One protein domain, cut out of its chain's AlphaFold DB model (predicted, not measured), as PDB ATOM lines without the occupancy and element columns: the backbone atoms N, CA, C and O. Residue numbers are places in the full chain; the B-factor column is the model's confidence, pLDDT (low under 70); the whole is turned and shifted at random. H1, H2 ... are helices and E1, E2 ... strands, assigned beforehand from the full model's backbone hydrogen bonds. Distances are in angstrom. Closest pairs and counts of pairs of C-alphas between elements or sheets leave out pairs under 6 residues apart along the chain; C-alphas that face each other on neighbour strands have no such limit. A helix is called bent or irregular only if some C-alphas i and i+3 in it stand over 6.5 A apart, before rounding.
ATOM      1  N   HIS A 193     150.101 207.741 130.028       95.38
ATOM      2  CA  HIS A 193     149.142 206.847 129.373       95.38
ATOM      3  C   HIS A 193     147.912 207.583 128.811       95.38
ATOM      4  O   HIS A 193     147.231 207.041 127.947       95.38
ATOM      5  N   HIS A 194     147.677 208.827 129.241       96.44
ATOM      6  CA  HIS A 194     146.638 209.730 128.738       96.44
ATOM      7  C   HIS A 194     147.213 210.901 127.926       96.44
ATOM      8  O   HIS A 194     146.555 211.925 127.751       96.44
ATOM      9  N   PHE A 195     148.447 210.779 127.425       97.69
ATOM     10  CA  PHE A 195     149.162 211.871 126.759       97.69
ATOM     11  C   PHE A 195     148.362 212.539 125.628       97.69
ATOM     12  O   PHE A 195     148.176 213.755 125.650       97.69
ATOM     13  N   ASP A 196     147.878 211.758 124.654       97.62
ATOM     14  CA  ASP A 196     147.158 212.309 123.497       97.62
ATOM     15  C   ASP A 196     145.817 212.954 123.912       97.62
ATOM     16  O   ASP A 196     145.424 213.971 123.335       97.62
ATOM     17  N   ASP A 197     145.143 212.421 124.938       97.31
ATOM     18  CA  ASP A 197     143.896 212.989 125.465       97.31
ATOM     19  C   ASP A 197     144.129 214.346 126.121       97.31
ATOM     20  O   ASP A 197     143.464 215.324 125.777       97.31
ATOM     21  N   ILE A 198     145.126 214.422 127.006       97.62
ATOM     22  CA  ILE A 198     145.474 215.639 127.742       97.62
ATOM     23  C   ILE A 198     145.909 216.744 126.779       97.62
ATOM     24  O   ILE A 198     145.467 217.881 126.930       97.62
ATOM     25  N   VAL A 199     146.734 216.428 125.774       98.06
ATOM     26  CA  VAL A 199     147.163 217.410 124.764       98.06
ATOM     27  C   VAL A 199     145.960 217.927 123.972       98.06
ATOM     28  O   VAL A 199     145.751 219.138 123.901       98.06
ATOM     29  N   ARG A 200     145.123 217.029 123.436       97.31
ATOM     30  CA  ARG A 200     143.933 217.403 122.655       97.31
ATOM     31  C   ARG A 200     142.945 218.237 123.477       97.31
ATOM     32  O   ARG A 200     142.428 219.241 122.984       97.31
ATOM     33  N   ASN A 201     142.670 217.833 124.717       97.75
ATOM     34  CA  ASN A 201     141.762 218.550 125.612       97.75
ATOM     35  C   ASN A 201     142.346 219.902 126.045       97.75
ATOM     36  O   ASN A 201     141.604 220.881 126.127       97.75
ATOM     37  N   ALA A 202     143.663 220.001 126.249       97.81
ATOM     38  CA  ALA A 202     144.323 221.267 126.547       97.81
ATOM     39  C   ALA A 202     144.217 222.270 125.391       97.81
ATOM     40  O   ALA A 202     143.889 223.432 125.629       97.81
ATOM     41  N   GLU A 203     144.425 221.835 124.145       97.56
ATOM     42  CA  GLU A 203     144.238 222.691 122.964       97.56
ATOM     43  C   GLU A 203     142.784 223.136 122.793       97.56
ATOM     44  O   GLU A 203     142.514 224.304 122.500       97.56
ATOM     45  N   LEU A 204     141.829 222.226 123.004       97.62
ATOM     46  CA  LEU A 204     140.408 222.558 122.957       97.62
ATOM     47  C   LEU A 204     140.043 223.602 124.020       97.62
ATOM     48  O   LEU A 204     139.354 224.577 123.709       97.62
ATOM     49  N   PHE A 205     140.516 223.413 125.251       97.69
ATOM     50  CA  PHE A 205     140.288 224.347 126.345       97.69
ATOM     51  C   PHE A 205     140.921 225.710 126.052       97.69
ATOM     52  O   PHE A 205     140.238 226.722 126.191       97.69
ATOM     53  N   GLN A 206     142.168 225.754 125.575       96.50
ATOM     54  CA  GLN A 206     142.829 227.011 125.217       96.50
ATOM     55  C   GLN A 206     142.088 227.745 124.108       96.50
ATOM     56  O   GLN A 206     141.863 228.949 124.207       96.50
ATOM     57  N   LYS A 207     141.593 227.026 123.100       96.44
ATOM     58  CA  LYS A 207     140.782 227.628 122.042       96.44
ATOM     59  C   LYS A 207     139.456 228.187 122.565       96.44
ATOM     60  O   LYS A 207     138.950 229.167 122.017       96.44
ATOM     61  N   LYS A 208     138.861 227.542 123.573       97.19
ATOM     62  CA  LYS A 208     137.569 227.934 124.155       97.19
ATOM     63  C   LYS A 208     137.704 229.099 125.141       97.19
ATOM     64  O   LYS A 208     136.868 229.997 125.108       97.19
ATOM     65  N   TRP A 209     138.739 229.093 125.979       96.50
ATOM     66  CA  TRP A 209     138.867 229.985 127.138       96.50
ATOM     67  C   TRP A 209     140.070 230.934 127.089       96.50
ATOM     68  O   TRP A 209     140.093 231.907 127.833       96.50
ATOM     69  N   GLY A 210     141.048 230.693 126.215       94.56
ATOM     70  CA  GLY A 210     142.260 231.509 126.069       94.56
ATOM     71  C   GLY A 210     143.405 231.160 127.029       94.56
ATOM     72  O   GLY A 210     144.513 231.645 126.825       94.56
ATOM     73  N   ASP A 211     143.163 230.291 128.013       92.94
ATOM     74  CA  ASP A 211     144.140 229.840 129.015       92.94
ATOM     75  C   ASP A 211     144.445 228.340 128.861       92.94
ATOM     76  O   ASP A 211     143.693 227.613 128.220       92.94
ATOM     77  N   TRP A 212     145.516 227.838 129.483       94.44
ATOM     78  CA  TRP A 212     145.832 226.403 129.495       94.44
ATOM     79  C   TRP A 212     145.254 225.706 130.739       94.44
ATOM     80  O   TRP A 212     145.478 226.190 131.852       94.44
ATOM     81  N   PRO A 213     144.553 224.563 130.603       94.88
ATOM     82  CA  PRO A 213     144.190 223.734 131.745       94.88
ATOM     83  C   PRO A 213     145.380 222.845 132.132       94.88
ATOM     84  O   PRO A 213     146.321 222.692 131.356       94.88
ATOM     85  N   MET A 214     145.320 222.196 133.299       92.94
ATOM     86  CA  MET A 214     146.282 221.141 133.674       92.94
ATOM     87  C   MET A 214     147.760 221.573 133.541       92.94
ATOM     88  O   MET A 214     148.619 220.763 133.192       92.94
ATOM     89  N   ASP A 215     148.067 222.850 133.811       92.06
ATOM     90  CA  ASP A 215     149.380 223.457 133.532       92.06
ATOM     91  C   ASP A 215     150.548 222.679 134.168       92.06
ATOM     92  O   ASP A 215     151.611 222.543 133.566       92.06
ATOM     93  N   TYR A 216     150.315 222.061 135.332       92.12
ATOM     94  CA  TYR A 216     151.275 221.170 135.986       92.12
ATOM     95  C   TYR A 216     151.686 219.974 135.107       92.12
ATOM     96  O   TYR A 216     152.880 219.736 134.915       92.12
ATOM     97  N   TRP A 217     150.725 219.247 134.525       95.44
ATOM     98  CA  TRP A 217     151.013 218.106 133.645       95.44
ATOM     99  C   TRP A 217     151.621 218.555 132.320       95.44
ATOM    100  O   TRP A 217     152.589 217.953 131.854       95.44
ATOM    101  N   LEU A 218     151.112 219.644 131.734       97.00
ATOM    102  CA  LEU A 218     151.664 220.177 130.490       97.00
ATOM    103  C   LEU A 218     153.121 220.633 130.682       97.00
ATOM    104  O   LEU A 218     153.969 220.347 129.837       97.00
ATOM    105  N   GLY A 219     153.452 221.260 131.816       97.38
ATOM    106  CA  GLY A 219     154.829 221.614 132.168       97.38
ATOM    107  C   GLY A 219     155.736 220.391 132.352       97.38
ATOM    108  O   GLY A 219     156.893 220.405 131.926       97.38
ATOM    109  N   GLN A 220     155.222 219.293 132.918       97.12
ATOM    110  CA  GLN A 220     155.962 218.028 132.996       97.12
ATOM    111  C   GLN A 220     156.224 217.441 131.601       97.12
ATOM    112  O   GLN A 220     157.353 217.024 131.330       97.12
ATOM    113  N   PHE A 221     155.240 217.464 130.696       98.12
ATOM    114  CA  PHE A 221     155.414 217.006 129.314       98.12
ATOM    115  C   PHE A 221     156.448 217.843 128.547       98.12
ATOM    116  O   PHE A 221     157.278 217.283 127.827       98.12
ATOM    117  N   GLU A 222     156.465 219.165 128.738       98.06
ATOM    118  CA  GLU A 222     157.502 220.041 128.172       98.06
ATOM    119  C   GLU A 222     158.889 219.726 128.728       98.06
ATOM    120  O   GLU A 222     159.852 219.608 127.971       98.06
ATOM    121  N   SER A 223     159.006 219.528 130.046       97.69
ATOM    122  CA  SER A 223     160.294 219.229 130.686       97.69
ATOM    123  C   SER A 223     160.920 217.914 130.201       97.69
ATOM    124  O   SER A 223     162.141 217.763 130.221       97.69
ATOM    125  N   GLN A 224     160.089 216.979 129.727       97.50
ATOM    126  CA  GLN A 224     160.499 215.702 129.134       97.50
ATOM    127  C   GLN A 224     160.718 215.780 127.610       97.50
ATOM    128  O   GLN A 224     161.049 214.774 126.971       97.50
ATOM    129  N   GLY A 225     160.538 216.964 127.012       98.00
ATOM    130  CA  GLY A 225     160.675 217.188 125.575       98.00
ATOM    131  C   GLY A 225     159.615 216.467 124.741       98.00
ATOM    132  O   GLY A 225     159.901 216.082 123.609       98.00
ATOM    133  N   LEU A 226     158.423 216.232 125.302       98.56
ATOM    134  CA  LEU A 226     157.307 215.590 124.596       98.56
ATOM    135  C   LEU A 226     156.504 216.606 123.781       98.56
ATOM    136  O   LEU A 226     156.101 216.325 122.653       98.56
ATOM    137  N   ILE A 227     156.308 217.799 124.340       98.56
ATOM    138  CA  ILE A 227     155.558 218.890 123.719       98.56
ATOM    139  C   ILE A 227     156.305 220.219 123.833       98.56
ATOM    140  O   ILE A 227     157.219 220.355 124.647       98.56
ATOM    141  N   ALA A 228     155.865 221.208 123.062       97.75
ATOM    142  CA  ALA A 228     156.155 222.619 123.277       97.75
ATOM    143  C   ALA A 228     154.860 223.436 123.149       97.75
ATOM    144  O   ALA A 228     154.179 223.341 122.125       97.75
ATOM    145  N   ARG A 229     154.497 224.228 124.169       95.81
ATOM    146  CA  ARG A 229     153.360 225.157 124.067       95.81
ATOM    147  C   ARG A 229     153.771 226.418 123.304       95.81
ATOM    148  O   ARG A 229     154.812 227.014 123.578       95.81
ATOM    149  N   GLY A 230     152.929 226.850 122.371       90.31
ATOM    150  CA  GLY A 230     153.083 228.098 121.626       90.31
ATOM    151  C   GLY A 230     151.780 228.891 121.559       90.31
ATOM    152  O   GLY A 230     150.737 228.454 122.037       90.31
ATOM    153  N   GLU A 231     151.820 230.069 120.931       82.75
ATOM    154  CA  GLU A 231     150.616 230.898 120.742       82.75
ATOM    155  C   GLU A 231     149.546 230.201 119.882       82.75
ATOM    156  O   GLU A 231     148.353 230.438 120.061       82.75
ATOM    157  N   ALA A 232     149.970 229.343 118.947       84.25
ATOM    158  CA  ALA A 232     149.096 228.675 117.985       84.25
ATOM    159  C   ALA A 232     148.514 227.333 118.471       84.25
ATOM    160  O   ALA A 232     147.658 226.782 117.780       84.25
ATOM    161  N   GLY A 233     148.973 226.800 119.608       93.44
ATOM    162  CA  GLY A 233     148.604 225.462 120.074       93.44
ATOM    163  C   GLY A 233     149.757 224.732 120.759       93.44
ATOM    164  O   GLY A 233     150.684 225.360 121.282       93.44
ATOM    165  N   ILE A 234     149.694 223.400 120.754       97.50
ATOM    166  CA  ILE A 234     150.723 222.523 121.312       97.50
ATOM    167  C   ILE A 234     151.419 221.769 120.172       97.50
ATOM    168  O   ILE A 234     150.818 220.941 119.492       97.50
ATOM    169  N   ASP A 235     152.725 221.983 120.012       97.75
ATOM    170  CA  ASP A 235     153.540 221.179 119.102       97.75
ATOM    171  C   ASP A 235     153.953 219.875 119.796       97.75
ATOM    172  O   ASP A 235     154.730 219.882 120.755       97.75
ATOM    173  N   VAL A 236     153.463 218.731 119.308       98.31
ATOM    174  CA  VAL A 236     153.907 217.407 119.776       98.31
ATOM    175  C   VAL A 236     155.261 217.077 119.142       98.31
ATOM    176  O   VAL A 236     155.338 216.699 117.973       98.31
ATOM    177  N   LEU A 237     156.336 217.197 119.926       98.38
ATOM    178  CA  LEU A 237     157.710 216.914 119.497       98.38
ATOM    179  C   LEU A 237     157.944 215.407 119.336       98.38
ATOM    180  O   LEU A 237     158.589 214.963 118.386       98.38
ATOM    181  N   ARG A 238     157.404 214.621 120.273       98.19
ATOM    182  CA  ARG A 238     157.351 213.155 120.236       98.19
ATOM    183  C   ARG A 238     156.295 212.646 121.217       98.19
ATOM    184  O   ARG A 238     155.941 213.332 122.169       98.19
ATOM    185  N   ARG A 239     155.839 211.412 121.017       98.25
ATOM    186  CA  ARG A 239     155.002 210.699 121.994       98.25
ATOM    187  C   ARG A 239     155.871 209.966 123.020       98.25
ATOM    188  O   ARG A 239     157.002 209.611 122.674       98.25
ATOM    189  N   PRO A 240     155.366 209.732 124.244       97.88
ATOM    190  CA  PRO A 240     156.067 208.910 125.219       97.88
ATOM    191  C   PRO A 240     156.199 207.466 124.723       97.88
ATOM    192  O   PRO A 240     155.282 206.903 124.123       97.88
ATOM    193  N   GLU A 241     157.352 206.860 124.973       97.75
ATOM    194  CA  GLU A 241     157.596 205.444 124.723       97.75
ATOM    195  C   GLU A 241     156.923 204.580 125.799       97.75
ATOM    196  O   GLU A 241     156.729 205.014 126.934       97.75
ATOM    197  N   ALA A 242     156.624 203.315 125.485       96.75
ATOM    198  CA  ALA A 242     156.004 202.394 126.446       96.75
ATOM    199  C   ALA A 242     156.812 202.269 127.755       96.75
ATOM    200  O   ALA A 242     156.235 202.253 128.835       96.75
ATOM    201  N   ALA A 243     158.146 202.272 127.665       96.94
ATOM    202  CA  ALA A 243     159.017 202.237 128.839       96.94
ATOM    203  C   ALA A 243     158.924 203.515 129.697       96.94
ATOM    204  O   ALA A 243     159.054 203.433 130.915       96.94
ATOM    205  N   GLU A 244     158.687 204.683 129.088       97.19
ATOM    206  CA  GLU A 244     158.461 205.938 129.818       97.19
ATOM    207  C   GLU A 244     157.096 205.917 130.518       97.19
ATOM    208  O   GLU A 244     156.999 206.313 131.678       97.19
ATOM    209  N   VAL A 245     156.061 205.389 129.853       96.56
ATOM    210  CA  VAL A 245     154.727 205.198 130.450       96.56
ATOM    211  C   VAL A 245     154.795 204.248 131.647       96.56
ATOM    212  O   VAL A 245     154.279 204.575 132.715       96.56
ATOM    213  N   ASP A 246     155.475 203.109 131.504       95.25
ATOM    214  CA  ASP A 246     155.660 202.143 132.592       95.25
ATOM    215  C   ASP A 246     156.454 202.751 133.760       95.25
ATOM    216  O   ASP A 246     156.103 202.542 134.922       95.25
ATOM    217  N   ALA A 247     157.495 203.536 133.468       95.31
ATOM    218  CA  ALA A 247     158.306 204.213 134.480       95.31
ATOM    219  C   ALA A 247     157.559 205.348 135.200       95.31
ATOM    220  O   ALA A 247     157.894 205.660 136.342       95.31
ATOM    221  N   ALA A 248     156.549 205.949 134.564       95.06
ATOM    222  CA  ALA A 248     155.696 206.958 135.188       95.06
ATOM    223  C   ALA A 248     154.720 206.362 136.211       95.06
ATOM    224  O   ALA A 248     154.140 207.109 136.998       95.06
ATOM    225  N   LYS A 249     154.528 205.036 136.232       94.81
ATOM    226  CA  LYS A 249     153.688 204.375 137.232       94.81
ATOM    227  C   LYS A 249     154.276 204.583 138.627       94.81
ATOM    228  O   LYS A 249     155.385 204.141 138.928       94.81
TER     229      LYS A 249
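AT A GLANCE: This is residues 193 to 249 of the 257 residues of the protein "GT2 family glycosyltransferase" of Parvularcula dongshanensis (UniProt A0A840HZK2). Look first for a small two-stranded hairpin, E1 and E2, covered by two helices: the long H1 passes along it chiefly at E2, and the shorter H2 packs with its second half on E1. The short helix H3 sits off at one end of the long axis, past the hairpin and close to the first residues of H1. The printed part has 57 residues, with three named helices and two named strands in the order H1, H2, E1, E2, H3; the sheet, E1 - E2, is antiparallel and the class is mostly helix. The whole is compact, with a radius of gyration of the C-alphas of 11.3 A, and only just elongated, spanning 34 by 17 by 16 A.

HOW THE PARTS SIT: Start with H1, residues 193 to 209, and go on to H2, residues 215 to 223. They are close but not clearly touching: their closest C-alphas, of Val 199 and Leu 218, are 7.8 A apart. They run opposite ways at a steep tilt of 58 degrees. Next look at E1, residues 227 to 230: the closest C-alphas of H2 and E1, those of Glu 222 and Ala 228, are 5.7 A apart. E1 and E2, residues 233 to 236, form an antiparallel hairpin at 157 degrees, with N 228 and O 235 at 2.9 A and N 230 and O 233 at 2.9 A, both within hydrogen-bond range. Back on H1, its closest C-alpha pair with E2 is Glu 203 and Gly 233, 5.9 A apart, while H1 and E1 are apart. H3, residues 242 to 247, is close to H1 but not clearly touching, with the closest C-alphas, of His 193 and Val 245, 5.9 A apart; their lines are about perpendicular, at 89 degrees. H3 is apart from H2 and E1. Every O i to N i+4 pair is within hydrogen-bond range in H2 and H3, and 12 of 13 are in H1.

IN THESE COORDINATES: Find C-alpha 193 at (149.142, 206.847, 129.373); from there H1 runs 25.4 A to C-alpha 209 at (138.867, 229.985, 127.138). H1 is irregular: C-alphas 193 and 196 are 8.3 A apart, and its line is a rough one. H2, residues 215 to 223, covers 12.0 A. Strands E1, residues 227 to 230, and E2, residues 233 to 236, have four residues each. H3, residues 242 to 247, ends at C-alpha 247, at (158.306, 204.213, 134.480).

THE WHOLE: The two C-alphas farthest apart, those of Trp 209 and Ala 243, are 34.3 A from each other, while the first and last printed C-alphas, of His 193 and Lys 249, are 9.4 A apart. The printed part has no cut, and its four links, H1 to H2, H2 to E1, E1 to E2 and E2 to H3, are tight. In the B-factor column of this model you will find a mean pLDDT of 96.1 for the printed part, and no printed residue is under 70.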